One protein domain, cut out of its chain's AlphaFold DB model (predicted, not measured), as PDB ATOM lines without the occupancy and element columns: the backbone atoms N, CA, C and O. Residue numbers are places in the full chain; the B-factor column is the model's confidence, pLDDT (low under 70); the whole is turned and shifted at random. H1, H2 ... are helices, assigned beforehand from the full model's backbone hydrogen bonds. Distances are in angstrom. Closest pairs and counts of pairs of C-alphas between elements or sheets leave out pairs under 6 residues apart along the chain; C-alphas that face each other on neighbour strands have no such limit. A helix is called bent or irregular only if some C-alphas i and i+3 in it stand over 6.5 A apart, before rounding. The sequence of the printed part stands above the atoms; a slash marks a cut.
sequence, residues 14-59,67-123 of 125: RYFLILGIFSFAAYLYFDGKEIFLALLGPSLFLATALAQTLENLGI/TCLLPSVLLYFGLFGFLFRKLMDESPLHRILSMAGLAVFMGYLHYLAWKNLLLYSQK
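This is residues 14 to 59 and 67 to 123 of the 125 residues of an uncharacterized protein of Omnitrophica bacterium GWA2_52_12 (UniProt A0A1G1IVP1). Two long helices, H4 and H3, make a narrow V, a helical hairpin joined at one end; at its open end the kinked helix H2 crosses between them and touches both, while H1 packs on H3 and stays apart from H4. Residues 52 to 58 and residues 118 to 123 stick out from the body. The printed part has 103 residues with four named helices, H1 to H4 in order, and no named strand; the class is all helix. It is only just compact, close to loose, with a radius of gyration of the C-alphas of 15.1 A, and its elongated outline spans 46 by 29 by 24 A.

Find C-alpha 92 at (126.015, 125.064, 134.225); from there H4, the longest helix, runs through residues 92 to 121 over 42.7 A to C-alpha 121 at (126.004, 166.067, 122.211). Before it comes H3, residues 67 to 88, 32.4 A long, only just irregular: C-alphas 68 and 71 are 6.7 A apart. H2 takes residues 34 to 56 over 29.2 A; it has a kink of 64 degrees near residue 41 and is irregular, with C-alphas 39 and 42 lying 7.7 A apart. H1, residues 14 to 29, begins at C-alpha 14, (143.516, 141.661, 134.864), and is 22.3 A long.

Start at the hairpin of H3 and H4, which run opposite ways at a shallow tilt of 19 degrees. They touch with residues 84 to 88 and 95 to 99 alone, and their closest C-alphas, those of Leu 87 and Arg 95, are 5.5 A apart. Look next at H2, which with H3 is a hub, each touching three other helices. H2 touches H4 with residues 37 to 45 alone, the closest C-alphas being those of Gly 41 and Ala 113 at 5.1 A; they run the same way at a steep tilt of 69 degrees, only just short of about perpendicular. H2 touches H3 at a steep tilt of 66 degrees, opposite ways, closest at the C-alphas of Ser 43 and Val 73, 5.0 A. H1 touches H3 closest at the C-alphas of Phe 16 and Phe 77, 5.4 A, opposite ways at a tilt of 36 degrees, only just steep. H1 touches H2 about perpendicular, at 89 degrees, with the C-alphas of Tyr 27 and Phe 36 closest at 5.3 A. H1 and H4 are apart. In H1 and H4 every O i to N i+4 pair is within hydrogen-bond range; in H2 17 of 19 are, in H3 16 of 18.

The two C-alphas farthest apart, those of Gly 58 and Pro 92, are 49.2 A from each other. At the cut, residues 60 to 66 are not printed, and C-alphas 59 and 67 are 17.4 A apart; the link from H2 to H3 runs across it. The links H1 to H2 and H3 to H4 are tight. Look for low pLDDT, under 70, at residues 32, 34, 37 and 116 to 123; the mean of the printed part is 81.1.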
ATOM      1  N   ARG A  14     142.403 140.951 135.502       82.88
ATOM      2  CA  ARG A  14     143.516 141.661 134.864       82.88
ATOM      3  C   ARG A  14     143.283 141.859 133.365       82.88
ATOM      4  O   ARG A  14     143.556 142.948 132.871       82.88
ATOM      5  N   TYR A  15     142.761 140.853 132.658       85.44
ATOM      6  CA  TYR A  15     142.434 140.989 131.235       85.44
ATOM      7  C   TYR A  15     141.376 142.063 130.991       85.44
ATOM      8  O   TYR A  15     141.558 142.887 130.102       85.44
ATOM      9  N   PHE A  16     140.317 142.110 131.802       85.19
ATOM     10  CA  PHE A  16     139.285 143.135 131.655       85.19
ATOM     11  C   PHE A  16     139.798 144.543 131.973       85.19
ATOM     12  O   PHE A  16     139.490 145.471 131.235       85.19
ATOM     13  N   LEU A  17     140.642 144.707 132.996       85.50
ATOM     14  CA  LEU A  17     141.284 145.998 133.277       85.50
ATOM     15  C   LEU A  17     142.146 146.477 132.103       85.50
ATOM     16  O   LEU A  17     142.031 147.628 131.690       85.50
ATOM     17  N   ILE A  18     142.962 145.585 131.533       88.50
ATOM     18  CA  ILE A  18     143.759 145.879 130.334       88.50
ATOM     19  C   ILE A  18     142.836 146.271 129.173       88.50
ATOM     20  O   ILE A  18     143.096 147.260 128.495       88.50
ATOM     21  N   LEU A  19     141.731 145.547 128.980       86.81
ATOM     22  CA  LEU A  19     140.744 145.846 127.944       86.81
ATOM     23  C   LEU A  19     140.110 147.233 128.128       86.81
ATOM     24  O   LEU A  19     139.895 147.932 127.141       86.81
ATOM     25  N   GLY A  20     139.874 147.661 129.372       85.88
ATOM     26  CA  GLY A  20     139.423 149.017 129.689       85.88
ATOM     27  C   GLY A  20     140.444 150.090 129.305       85.88
ATOM     28  O   GLY A  20     140.076 151.063 128.648       85.88
ATOM     29  N   ILE A  21     141.731 149.884 129.624       88.69
ATOM     30  CA  ILE A  21     142.824 150.791 129.216       88.69
ATOM     31  C   ILE A  21     142.888 150.893 127.691       88.69
ATOM     32  O   ILE A  21     142.922 151.996 127.151       88.69
ATOM     33  N   PHE A  22     142.874 149.755 126.992       88.81
ATOM     34  CA  PHE A  22     142.919 149.727 125.529       88.81
ATOM     35  C   PHE A  22     141.694 150.386 124.899       88.81
ATOM     36  O   PHE A  22     141.849 151.148 123.952       88.81
ATOM     37  N   SER A  23     140.495 150.132 125.427       85.44
ATOM     38  CA  SER A  23     139.260 150.740 124.911       85.44
ATOM     39  C   SER A  23     139.295 152.264 125.052       85.44
ATOM     40  O   SER A  23     138.949 152.969 124.108       85.44
ATOM     41  N   PHE A  24     139.779 152.774 126.192       85.44
ATOM     42  CA  PHE A  24     139.952 154.209 126.433       85.44
ATOM     43  C   PHE A  24     141.027 154.832 125.535       85.44
ATOM     44  O   PHE A  24     140.775 155.834 124.871       85.44
ATOM     45  N   ALA A  25     142.207 154.215 125.456       87.44
ATOM     46  CA  ALA A  25     143.287 154.697 124.600       87.44
ATOM     47  C   ALA A  25     142.885 154.695 123.115       87.44
ATOM     48  O   ALA A  25     143.188 155.641 122.393       87.44
ATOM     49  N   ALA A  26     142.163 153.665 122.665       86.62
ATOM     50  CA  ALA A  26     141.665 153.578 121.298       86.62
ATOM     51  C   ALA A  26     140.598 154.642 121.002       86.62
ATOM     52  O   ALA A  26     140.632 155.237 119.930       86.62
ATOM     53  N   TYR A  27     139.698 154.937 121.945       83.19
ATOM     54  CA  TYR A  27     138.748 156.045 121.806       83.19
ATOM     55  C   TYR A  27     139.458 157.380 121.542       83.19
ATOM     56  O   TYR A  27     139.088 158.085 120.607       83.19
ATOM     57  N   LEU A  28     140.512 157.685 122.309       83.62
ATOM     58  CA  LEU A  28     141.314 158.898 122.116       83.62
ATOM     59  C   LEU A  28     142.092 158.877 120.792       83.62
ATOM     60  O   LEU A  28     142.104 159.861 120.064       83.62
ATOM     61  N   TYR A  29     142.727 157.748 120.464       85.94
ATOM     62  CA  TYR A  29     143.551 157.614 119.260       85.94
ATOM     63  C   TYR A  29     142.734 157.702 117.964       85.94
ATOM     64  O   TYR A  29     143.205 158.240 116.966       85.94
ATOM     65  N   PHE A  30     141.514 157.165 117.965       81.12
ATOM     66  CA  PHE A  30     140.629 157.157 116.799       81.12
ATOM     67  C   PHE A  30     139.626 158.316 116.788       81.12
ATOM     68  O   PHE A  30     138.590 158.191 116.140       81.12
ATOM     69  N   ASP A  31     139.924 159.412 117.488       75.12
ATOM     70  CA  ASP A  31     139.123 160.642 117.499       75.12
ATOM     71  C   ASP A  31     137.634 160.393 117.792       75.12
ATOM     72  O   ASP A  31     136.721 160.806 117.080       75.12
ATOM     73  N   GLY A  32     137.382 159.605 118.832       66.31
ATOM     74  CA  GLY A  32     136.045 159.447 119.376       66.31
ATOM     75  C   GLY A  32     135.096 158.544 118.589       66.31
ATOM     76  O   GLY A  32     133.884 158.646 118.782       66.31
ATOM     77  N   LYS A  33     135.606 157.637 117.737       73.81
ATOM     78  CA  LYS A  33     134.761 156.688 116.980       73.81
ATOM     79  C   LYS A  33     133.685 156.037 117.854       73.81
ATOM     80  O   LYS A  33     133.973 155.449 118.901       73.81
ATOM     81  N   GLU A  34     132.459 156.045 117.335       69.00
ATOM     82  CA  GLU A  34     131.243 155.564 118.005       69.00
ATOM     83  C   GLU A  34     131.366 154.132 118.547       69.00
ATOM     84  O   GLU A  34     130.787 153.803 119.579       69.00
ATOM     85  N   ILE A  35     132.169 153.280 117.901       72.69
ATOM     86  CA  ILE A  35     132.383 151.894 118.337       72.69
ATOM     87  C   ILE A  35     133.071 151.808 119.708       72.69
ATOM     88  O   ILE A  35     132.724 150.952 120.520       72.69
ATOM     89  N   PHE A  36     134.008 152.714 120.000       75.06
ATOM     90  CA  PHE A  36     134.662 152.785 121.305       75.06
ATOM     91  C   PHE A  36     133.796 153.541 122.311       75.06
ATOM     92  O   PHE A  36     133.795 153.198 123.491       75.06
ATOM     93  N   LEU A  37     133.000 154.506 121.839       69.62
ATOM     94  CA  LEU A  37     131.993 155.175 122.660       69.62
ATOM     95  C   LEU A  37     130.936 154.184 123.166       69.62
ATOM     96  O   LEU A  37     130.519 154.285 124.313       69.62
ATOM     97  N   ALA A  38     130.554 153.189 122.358       70.31
ATOM     98  CA  ALA A  38     129.694 152.101 122.809       70.31
ATOM     99  C   ALA A  38     130.362 151.343 123.965       70.31
ATOM    100  O   ALA A  38     129.788 151.275 125.046       70.31
ATOM    101  N   LEU A  39     131.601 150.867 123.788       77.62
ATOM    102  CA  LEU A  39     132.341 150.107 124.811       77.62
ATOM    103  C   LEU A  39     132.563 150.880 126.124       77.62
ATOM    104  O   LEU A  39     132.591 150.277 127.198       77.62
ATOM    105  N   LEU A  40     132.732 152.200 126.040       80.62
ATOM    106  CA  LEU A  40     132.956 153.089 127.184       80.62
ATOM    107  C   LEU A  40     131.669 153.760 127.685       80.62
ATOM    108  O   LEU A  40     131.707 154.447 128.706       80.62
ATOM    109  N   GLY A  41     130.537 153.573 127.005       77.44
ATOM    110  CA  GLY A  41     129.295 154.313 127.233       77.44
ATOM    111  C   GLY A  41     128.834 154.279 128.688       77.44
ATOM    112  O   GLY A  41     128.658 155.339 129.287       77.44
ATOM    113  N   PRO A  42     128.693 153.098 129.316       79.81
ATOM    114  CA  PRO A  42     128.297 153.011 130.721       79.81
ATOM    115  C   PRO A  42     129.263 153.719 131.681       79.81
ATOM    116  O   PRO A  42     128.818 154.366 132.628       79.81
ATOM    117  N   SER A  43     130.573 153.651 131.432       80.38
ATOM    118  CA  SER A  43     131.574 154.385 132.221       80.38
ATOM    119  C   SER A  43     131.504 155.897 132.012       80.38
ATOM    120  O   SER A  43     131.674 156.639 132.979       80.38
ATOM    121  N   LEU A  44     131.200 156.355 130.792       74.38
ATOM    122  CA  LEU A  44     130.946 157.766 130.499       74.38
ATOM    123  C   LEU A  44     129.694 158.250 131.233       74.38
ATOM    124  O   LEU A  44     129.743 159.278 131.893       74.38
ATOM    125  N   PHE A  45     128.607 157.477 131.191       77.69
ATOM    126  CA  PHE A  45     127.378 157.779 131.924       77.69
ATOM    127  C   PHE A  45     127.599 157.847 133.442       77.69
ATOM    128  O   PHE A  45     127.118 158.765 134.100       77.69
ATOM    129  N   LEU A  46     128.341 156.895 134.014       75.81
ATOM    130  CA  LEU A  46     128.639 156.904 135.445       75.81
ATOM    131  C   LEU A  46     129.462 158.137 135.832       75.81
ATOM    132  O   LEU A  46     129.198 158.764 136.856       75.81
ATOM    133  N   ALA A  47     130.441 158.495 135.003       75.25
ATOM    134  CA  ALA A  47     131.265 159.662 135.245       75.25
ATOM    135  C   ALA A  47     130.492 160.977 135.082       75.25
ATOM    136  O   ALA A  47     130.686 161.873 135.897       75.25
ATOM    137  N   THR A  48     129.589 161.095 134.102       72.38
ATOM    138  CA  THR A  48     128.739 162.289 133.954       72.38
ATOM    139  C   THR A  48     127.730 162.406 135.090       72.38
ATOM    140  O   THR A  48     127.545 163.498 135.616       72.38
ATOM    141  N   ALA A  49     127.135 161.299 135.541       76.62
ATOM    142  CA  ALA A  49     126.253 161.293 136.708       76.62
ATOM    143  C   ALA A  49     126.998 161.690 137.995       76.62
ATOM    144  O   ALA A  49     126.472 162.451 138.811       76.62
ATOM    145  N   LEU A  50     128.233 161.210 138.169       79.00
ATOM    146  CA  LEU A  50     129.091 161.600 139.286       79.00
ATOM    147  C   LEU A  50     129.472 163.080 139.201       79.00
ATOM    148  O   LEU A  50     129.339 163.789 140.194       79.00
ATOM    149  N   ALA A  51     129.890 163.554 138.026       74.06
ATOM    150  CA  ALA A  51     130.223 164.957 137.802       74.06
ATOM    151  C   ALA A  51     129.024 165.863 138.103       74.06
ATOM    152  O   ALA A  51     129.157 166.806 138.870       74.06
ATOM    153  N   GLN A  52     127.832 165.508 137.617       75.00
ATOM    154  CA  GLN A  52     126.602 166.247 137.891       75.00
ATOM    155  C   GLN A  52     126.218 166.220 139.378       75.00
ATOM    156  O   GLN A  52     125.730 167.208 139.924       75.00
ATOM    157  N   THR A  53     126.466 165.105 140.069       81.56
ATOM    158  CA  THR A  53     126.266 165.018 141.524       81.56
ATOM    159  C   THR A  53     127.235 165.931 142.276       81.56
ATOM    160  O   THR A  53     126.839 166.578 143.240       81.56
ATOM    161  N   LEU A  54     128.489 166.008 141.832       80.94
ATOM    162  CA  LEU A  54     129.511 166.869 142.426       80.94
ATOM    163  C   LEU A  54     129.234 168.355 142.139       80.94
ATOM    164  O   LEU A  54     129.344 169.170 143.054       80.94
ATOM    165  N   GLU A  55     128.758 168.694 140.938       80.00
ATOM    166  CA  GLU A  55     128.280 170.042 140.600       80.00
ATOM    167  C   GLU A  55     127.116 170.470 141.507       80.00
ATOM    168  O   GLU A  55     127.138 171.574 142.054       80.00
ATOM    169  N   ASN A  56     126.145 169.583 141.763       83.75
ATOM    170  CA  ASN A  56     125.041 169.848 142.697       83.75
ATOM    171  C   ASN A  56     125.513 170.090 144.145       83.75
ATOM    172  O   ASN A  56     124.792 170.694 144.937       83.75
ATOM    173  N   LEU A  57     126.714 169.625 144.495       87.19
ATOM    174  CA  LEU A  57     127.357 169.844 145.793       87.19
ATOM    175  C   LEU A  57     128.283 171.076 145.797       87.19
ATOM    176  O   LEU A  57     128.957 171.327 146.794       87.19
ATOM    177  N   GLY A  58     128.320 171.848 144.705       85.06
ATOM    178  CA  GLY A  58     129.145 173.049 144.566       85.06
ATOM    179  C   GLY A  58     130.602 172.780 144.174       85.06
ATOM    180  O   GLY A  58     131.431 173.683 144.274       85.06
ATOM    181  N   ILE A  59     130.932 171.563 143.734       79.94
ATOM    182  CA  ILE A  59     132.275 171.188 143.279       79.94
ATOM    183  C   ILE A  59     132.296 171.262 141.750       79.94
ATOM    184  O   ILE A  59     131.723 170.409 141.075       79.94
ATOM    185  N   THR A  67     140.860 162.408 131.272       70.06
ATOM    186  CA  THR A  67     141.705 161.639 132.194       70.06
ATOM    187  C   THR A  67     140.960 161.276 133.483       70.06
ATOM    188  O   THR A  67     141.147 160.183 134.025       70.06
ATOM    189  N   CYS A  68     140.033 162.130 133.926       72.06
ATOM    190  CA  CYS A  68     139.160 161.879 135.075       72.06
ATOM    191  C   CYS A  68     138.194 160.699 134.860       72.06
ATOM    192  O   CYS A  68     137.640 160.173 135.824       72.06
ATOM    193  N   LEU A  69     137.997 160.253 133.614       74.69
ATOM    194  CA  LEU A  69     137.131 159.123 133.271       74.69
ATOM    195  C   LEU A  69     137.835 157.775 133.417       74.69
ATOM    196  O   LEU A  69     137.166 156.756 133.600       74.69
ATOM    197  N   LEU A  70     139.170 157.752 133.353       81.19
ATOM    198  CA  LEU A  70     139.951 156.517 133.401       81.19
ATOM    199  C   LEU A  70     139.637 155.669 134.652       81.19
ATOM    200  O   LEU A  70     139.403 154.471 134.487       81.19
ATOM    201  N   PRO A  71     139.537 156.229 135.878       82.75
ATOM    202  CA  PRO A  71     139.133 155.457 137.053       82.75
ATOM    203  C   PRO A  71     137.762 154.789 136.887       82.75
ATOM    204  O   PRO A  71     137.616 153.610 137.205       82.75
ATOM    205  N   SER A  72     136.774 155.501 136.337       82.88
ATOM    206  CA  SER A  72     135.424 154.970 136.104       82.88
ATOM    207  C   SER A  72     135.415 153.858 135.053       82.88
ATOM    208  O   SER A  72     134.753 152.838 135.248       82.88
ATOM    209  N   VAL A  73     136.187 154.007 133.971       85.44
ATOM    210  CA  VAL A  73     136.363 152.971 132.936       85.44
ATOM    211  C   VAL A  73     137.007 151.716 133.528       85.44
ATOM    212  O   VAL A  73     136.508 150.605 133.333       85.44
ATOM    213  N   LEU A  74     138.087 151.879 134.293       87.94
ATOM    214  CA  LEU A  74     138.780 150.764 134.943       87.94
ATOM    215  C   LEU A  74     137.876 150.044 135.946       87.94
ATOM    216  O   LEU A  74     137.825 148.813 135.948       87.94
ATOM    217  N   LEU A  75     137.137 150.789 136.770       87.25
ATOM    218  CA  LEU A  75     136.178 150.221 137.717       87.25
ATOM    219  C   LEU A  75     135.078 149.443 137.002       87.25
ATOM    220  O   LEU A  75     134.763 148.329 137.411       87.25
ATOM    221  N   TYR A  76     134.531 149.985 135.917       88.00
ATOM    222  CA  TYR A  76     133.489 149.329 135.133       88.00
ATOM    223  C   TYR A  76     133.955 147.984 134.554       88.00
ATOM    224  O   TYR A  76     133.330 146.953 134.816       88.00
ATOM    225  N   PHE A  77     135.087 147.956 133.844       89.31
ATOM    226  CA  PHE A  77     135.626 146.703 133.304       89.31
ATOM    227  C   PHE A  77     136.088 145.745 134.411       89.31
ATOM    228  O   PHE A  77     135.914 144.531 134.294       89.31
ATOM    229  N   GLY A  78     136.624 146.271 135.514       86.75
ATOM    230  CA  GLY A  78     136.992 145.479 136.684       86.75
ATOM    231  C   GLY A  78     135.786 144.782 137.323       86.75
ATOM    232  O   GLY A  78     135.807 143.570 137.544       86.75
ATOM    233  N   LEU A  79     134.702 145.519 137.566       88.25
ATOM    234  CA  LEU A  79     133.450 144.975 138.096       88.25
ATOM    235  C   LEU A  79     132.829 143.966 137.132       88.25
ATOM    236  O   LEU A  79     132.406 142.895 137.569       88.25
ATOM    237  N   PHE A  80     132.838 144.258 135.830       89.19
ATOM    238  CA  PHE A  80     132.375 143.316 134.817       89.19
ATOM    239  C   PHE A  80     133.180 142.012 134.851       89.19
ATOM    240  O   PHE A  80     132.600 140.929 134.921       89.19
ATOM    241  N   GLY A  81     134.512 142.098 134.901       86.38
ATOM    242  CA  GLY A  81     135.378 140.927 135.012       86.38
ATOM    243  C   GLY A  81     135.174 140.136 136.304       86.38
ATOM    244  O   GLY A  81     135.206 138.902 136.287       86.38
ATOM    245  N   PHE A  82     134.920 140.823 137.420       86.94
ATOM    246  CA  PHE A  82     134.579 140.192 138.694       86.94
ATOM    247  C   PHE A  82     133.236 139.452 138.628       86.94
ATOM    248  O   PHE A  82     133.170 138.285 139.020       86.94
ATOM    249  N   LEU A  83     132.188 140.095 138.106       87.31
ATOM    250  CA  LEU A  83     130.865 139.491 137.935       87.31
ATOM    251  C   LEU A  83     130.932 138.295 136.991       87.31
ATOM    252  O   LEU A  83     130.505 137.205 137.357       87.31
ATOM    253  N   PHE A  84     131.563 138.456 135.830       87.75
ATOM    254  CA  PHE A  84     131.772 137.371 134.878       87.75
ATOM    255  C   PHE A  84     132.470 136.178 135.539       87.75
ATOM    256  O   PHE A  84     132.036 135.033 135.400       87.75
ATOM    257  N   ARG A  85     133.525 136.432 136.326       86.44
ATOM    258  CA  ARG A  85     134.215 135.377 137.073       86.44
ATOM    259  C   ARG A  85     133.288 134.678 138.067       86.44
ATOM    260  O   ARG A  85     133.340 133.455 138.147       86.44
ATOM    261  N   LYS A  86     132.465 135.425 138.803       84.00
ATOM    262  CA  LYS A  86     131.498 134.857 139.754       84.00
ATOM    263  C   LYS A  86     130.482 133.958 139.061       84.00
ATOM    264  O   LYS A  86     130.233 132.861 139.549       84.00
ATOM    265  N   LEU A  87     129.982 134.368 137.899       87.38
ATOM    266  CA  LEU A  87     129.049 133.563 137.110       87.38
ATOM    267  C   LEU A  87     129.678 132.252 136.621       87.38
ATOM    268  O   LEU A  87     129.011 131.222 136.569       87.38
ATOM    269  N   MET A  88     130.977 132.249 136.310       85.12
ATOM    270  CA  MET A  88     131.685 131.024 135.909       85.12
ATOM    271  C   MET A  88     131.768 129.969 137.019       85.12
ATOM    272  O   MET A  88     131.933 128.788 136.707       85.12
ATOM    273  N   ASP A  89     131.640 130.375 138.283       87.75
ATOM    274  CA  ASP A  89     131.640 129.465 139.428       87.75
ATOM    275  C   ASP A  89     130.226 128.880 139.711       87.75
ATOM    276  O   ASP A  89     130.089 127.980 140.539       87.75
ATOM    277  N   GLU A  90     129.172 129.324 139.004       85.31
ATOM    278  CA  GLU A  90     127.804 128.790 139.131       85.31
ATOM    279  C   GLU A  90     127.605 127.441 138.416       85.31
ATOM    280  O   GLU A  90     128.359 127.055 137.512       85.31
ATOM    281  N   SER A  91     126.532 126.725 138.784       90.75
ATOM    282  CA  SER A  91     126.101 125.508 138.077       90.75
ATOM    283  C   SER A  91     125.829 125.785 136.583       90.75
ATOM    284  O   SER A  91     125.431 126.899 136.244       90.75
ATOM    285  N   PRO A  92     126.012 124.809 135.671       89.25
ATOM    286  CA  PRO A  92     126.015 125.064 134.225       89.25
ATOM    287  C   PRO A  92     124.744 125.741 133.694       89.25
ATOM    288  O   PRO A  92     124.833 126.656 132.881       89.25
ATOM    289  N   LEU A  93     123.572 125.325 134.186       90.50
ATOM    290  CA  LEU A  93     122.282 125.897 133.794       90.50
ATOM    291  C   LEU A  93     122.152 127.358 134.254       90.50
ATOM    292  O   LEU A  93     121.836 128.237 133.456       90.50
ATOM    293  N   HIS A  94     122.446 127.620 135.532       87.31
ATOM    294  CA  HIS A  94     122.369 128.961 136.115       87.31
ATOM    295  C   HIS A  94     123.388 129.895 135.471       87.31
ATOM    296  O   HIS A  94     123.035 130.999 135.091       87.31
ATOM    297  N   ARG A  95     124.601 129.409 135.198       88.62
ATOM    298  CA  ARG A  95     125.631 130.165 134.487       88.62
ATOM    299  C   ARG A  95     125.144 130.691 133.144       88.62
ATOM    300  O   ARG A  95     125.381 131.854 132.850       88.62
ATOM    301  N   ILE A  96     124.487 129.864 132.327       90.94
ATOM    302  CA  ILE A  96     123.982 130.300 131.015       90.94
ATOM    303  C   ILE A  96     122.913 131.383 131.194       90.94
ATOM    304  O   ILE A  96     122.990 132.420 130.539       90.94
ATOM    305  N   LEU A  97     121.961 131.175 132.107       90.81
ATOM    306  CA  LEU A  97     120.892 132.139 132.383       90.81
ATOM    307  C   LEU A  97     121.442 133.462 132.932       90.81
ATOM    308  O   LEU A  97     121.087 134.530 132.437       90.81
ATOM    309  N   SER A  98     122.351 133.400 133.900       88.44
ATOM    310  CA  SER A  98     122.990 134.564 134.507       88.44
ATOM    311  C   SER A  98     123.899 135.299 133.518       88.44
ATOM    312  O   SER A  98     123.911 136.526 133.501       88.44
ATOM    313  N   MET A  99     124.627 134.583 132.650       90.31
ATOM    314  CA  MET A  99     125.430 135.192 131.579       90.31
ATOM    315  C   MET A  99     124.549 135.875 130.533       90.31
ATOM    316  O   MET A  99     124.873 136.979 130.101       90.31
ATOM    317  N   ALA A 100     123.429 135.258 130.149       91.56
ATOM    318  CA  ALA A 100     122.457 135.876 129.251       91.56
ATOM    319  C   ALA A 100     121.838 137.130 129.888       91.56
ATOM    320  O   ALA A 100     121.779 138.178 129.248       91.56
ATOM    321  N   GLY A 101     121.458 137.056 131.166       89.62
ATOM    322  CA  GLY A 101     120.970 138.202 131.932       89.62
ATOM    323  C   GLY A 101     122.001 139.327 132.018       89.62
ATOM    324  O   GLY A 101     121.669 140.481 131.757       89.62
ATOM    325  N   LEU A 102     123.265 138.994 132.293       88.75
ATOM    326  CA  LEU A 102     124.367 139.954 132.294       88.75
ATOM    327  C   LEU A 102     124.555 140.586 130.909       88.75
ATOM    328  O   LEU A 102     124.695 141.799 130.821       88.75
ATOM    329  N   ALA A 103     124.511 139.807 129.826       88.56
ATOM    330  CA  ALA A 103     124.639 140.327 128.466       88.56
ATOM    331  C   ALA A 103     123.494 141.290 128.102       88.56
ATOM    332  O   ALA A 103     123.753 142.373 127.577       88.56
ATOM    333  N   VAL A 104     122.247 140.938 128.431       90.38
ATOM    334  CA  VAL A 104     121.073 141.804 128.217       90.38
ATOM    335  C   VAL A 104     121.174 143.074 129.060       90.38
ATOM    336  O   VAL A 104     120.959 144.169 128.546       90.38
ATOM    337  N   PHE A 105     121.546 142.950 130.335       87.81
ATOM    338  CA  PHE A 105     121.710 144.088 131.238       87.81
ATOM    339  C   PHE A 105     122.805 145.046 130.757       87.81
ATOM    340  O   PHE A 105     122.604 146.259 130.716       87.81
ATOM    341  N   MET A 106     123.945 144.505 130.327       87.19
ATOM    342  CA  MET A 106     125.033 145.293 129.756       87.19
ATOM    343  C   MET A 106     124.589 145.967 128.459       87.19
ATOM    344  O   MET A 106     124.796 147.168 128.315       87.19
ATOM    345  N   GLY A 107     123.921 145.246 127.553       85.94
ATOM    346  CA  GLY A 107     123.368 145.823 126.324       85.94
ATOM    347  C   GLY A 107     122.391 146.968 126.603       85.94
ATOM    348  O   GLY A 107     122.481 148.024 125.977       85.94
ATOM    349  N   TYR A 108     121.522 146.807 127.602       86.19
ATOM    350  CA  TYR A 108     120.616 147.859 128.059       86.19
ATOM    351  C   TYR A 108     121.369 149.081 128.603       86.19
ATOM    352  O   TYR A 108     121.066 150.203 128.199       86.19
ATOM    353  N   LEU A 109     122.382 148.886 129.456       82.94
ATOM    354  CA  LEU A 109     123.214 149.987 129.961       82.94
ATOM    355  C   LEU A 109     123.926 150.739 128.831       82.94
ATOM    356  O   LEU A 109     123.966 151.968 128.853       82.94
ATOM    357  N   HIS A 110     124.451 150.024 127.834       85.38
ATOM    358  CA  HIS A 110     125.092 150.648 126.674       85.38
ATOM    359  C   HIS A 110     124.085 151.444 125.846       85.38
ATOM    360  O   HIS A 110     124.384 152.569 125.457       85.38
ATOM    361  N   TYR A 111     122.884 150.907 125.623       83.94
ATOM    362  CA  TYR A 111     121.812 151.619 124.927       83.94
ATOM    363  C   TYR A 111     121.415 152.912 125.655       83.94
ATOM    364  O   TYR A 111     121.285 153.967 125.034       83.94
ATOM    365  N   LEU A 112     121.255 152.851 126.978       79.31
ATOM    366  CA  LEU A 112     120.867 153.999 127.801       79.31
ATOM    367  C   LEU A 112     121.965 155.070 127.811       79.31
ATOM    368  O   LEU A 112     121.680 156.253 127.623       79.31
ATOM    369  N   ALA A 113     123.222 154.647 127.960       76.25
ATOM    370  CA  ALA A 113     124.376 155.531 127.896       76.25
ATOM    371  C   ALA A 113     124.529 156.183 126.518       76.25
ATOM    372  O   ALA A 113     124.686 157.397 126.442       76.25
ATOM    373  N   TRP A 114     124.411 155.406 125.439       75.50
ATOM    374  CA  TRP A 114     124.419 155.910 124.065       75.50
ATOM    375  C   TRP A 114     123.331 156.966 123.860       75.50
ATOM    376  O   TRP A 114     123.608 158.063 123.381       75.50
ATOM    377  N   LYS A 115     122.089 156.665 124.263       76.19
ATOM    378  CA  LYS A 115     120.959 157.594 124.142       76.19
ATOM    379  C   LYS A 115     121.219 158.899 124.902       76.19
ATOM    380  O   LYS A 115     120.973 159.973 124.362       76.19
ATOM    381  N   ASN A 116     121.727 158.814 126.129       66.62
ATOM    382  CA  ASN A 116     122.018 159.992 126.948       66.62
ATOM    383  C   ASN A 116     123.206 160.803 126.411       66.62
ATOM    384  O   ASN A 116     123.154 162.029 126.443       66.62
ATOM    385  N   LEU A 117     124.241 160.144 125.882       68.00
ATOM    386  CA  LEU A 117     125.383 160.807 125.247       68.00
ATOM    387  C   LEU A 117     124.976 161.522 123.957       68.00
ATOM    388  O   LEU A 117     125.374 162.665 123.757       68.00
ATOM    389  N   LEU A 118     124.121 160.908 123.132       67.56
ATOM    390  CA  LEU A 118     123.527 161.572 121.968       67.56
ATOM    391  C   LEU A 118     122.760 162.832 122.378       67.56
ATOM    392  O   LEU A 118     122.995 163.901 121.824       67.56
ATOM    393  N   LEU A 119     121.896 162.733 123.391       62.34
ATOM    394  CA  LEU A 119     121.153 163.888 123.903       62.34
ATOM    395  C   LEU A 119     122.077 164.978 124.466       62.34
ATOM    396  O   LEU A 119     121.776 166.161 124.328       62.34
ATOM    397  N   TYR A 120     123.195 164.594 125.086       55.28
ATOM    398  CA  TYR A 120     124.195 165.531 125.593       55.28
ATOM    399  C   TYR A 120     124.943 166.236 124.451       55.28
ATOM    400  O   TYR A 120     125.072 167.454 124.480       55.28
ATOM    401  N   SER A 121     125.342 165.504 123.404       56.12
ATOM    402  CA  SER A 121     126.004 166.067 122.211       56.12
ATOM    403  C   SER A 121     125.129 167.023 121.392       56.12
ATOM    404  O   SER A 121     125.645 167.809 120.605       56.12
ATOM    405  N   GLN A 122     123.806 166.962 121.570       60.31
ATOM    406  CA  GLN A 122     122.835 167.807 120.871       60.31
ATOM    407  C   GLN A 122     122.474 169.087 121.634       60.31
ATOM    408  O   GLN A 122     121.749 169.925 121.095       60.31
ATOM    409  N   LYS A 123     122.939 169.263 122.878       44.59
ATOM    410  CA  LYS A 123     122.724 170.518 123.606       44.59
ATOM    411  C   LYS A 123     123.681 171.593 123.075       44.59
ATOM    412  O   LYS A 123     124.882 171.336 123.032       44.59
TER     413      LYS A 123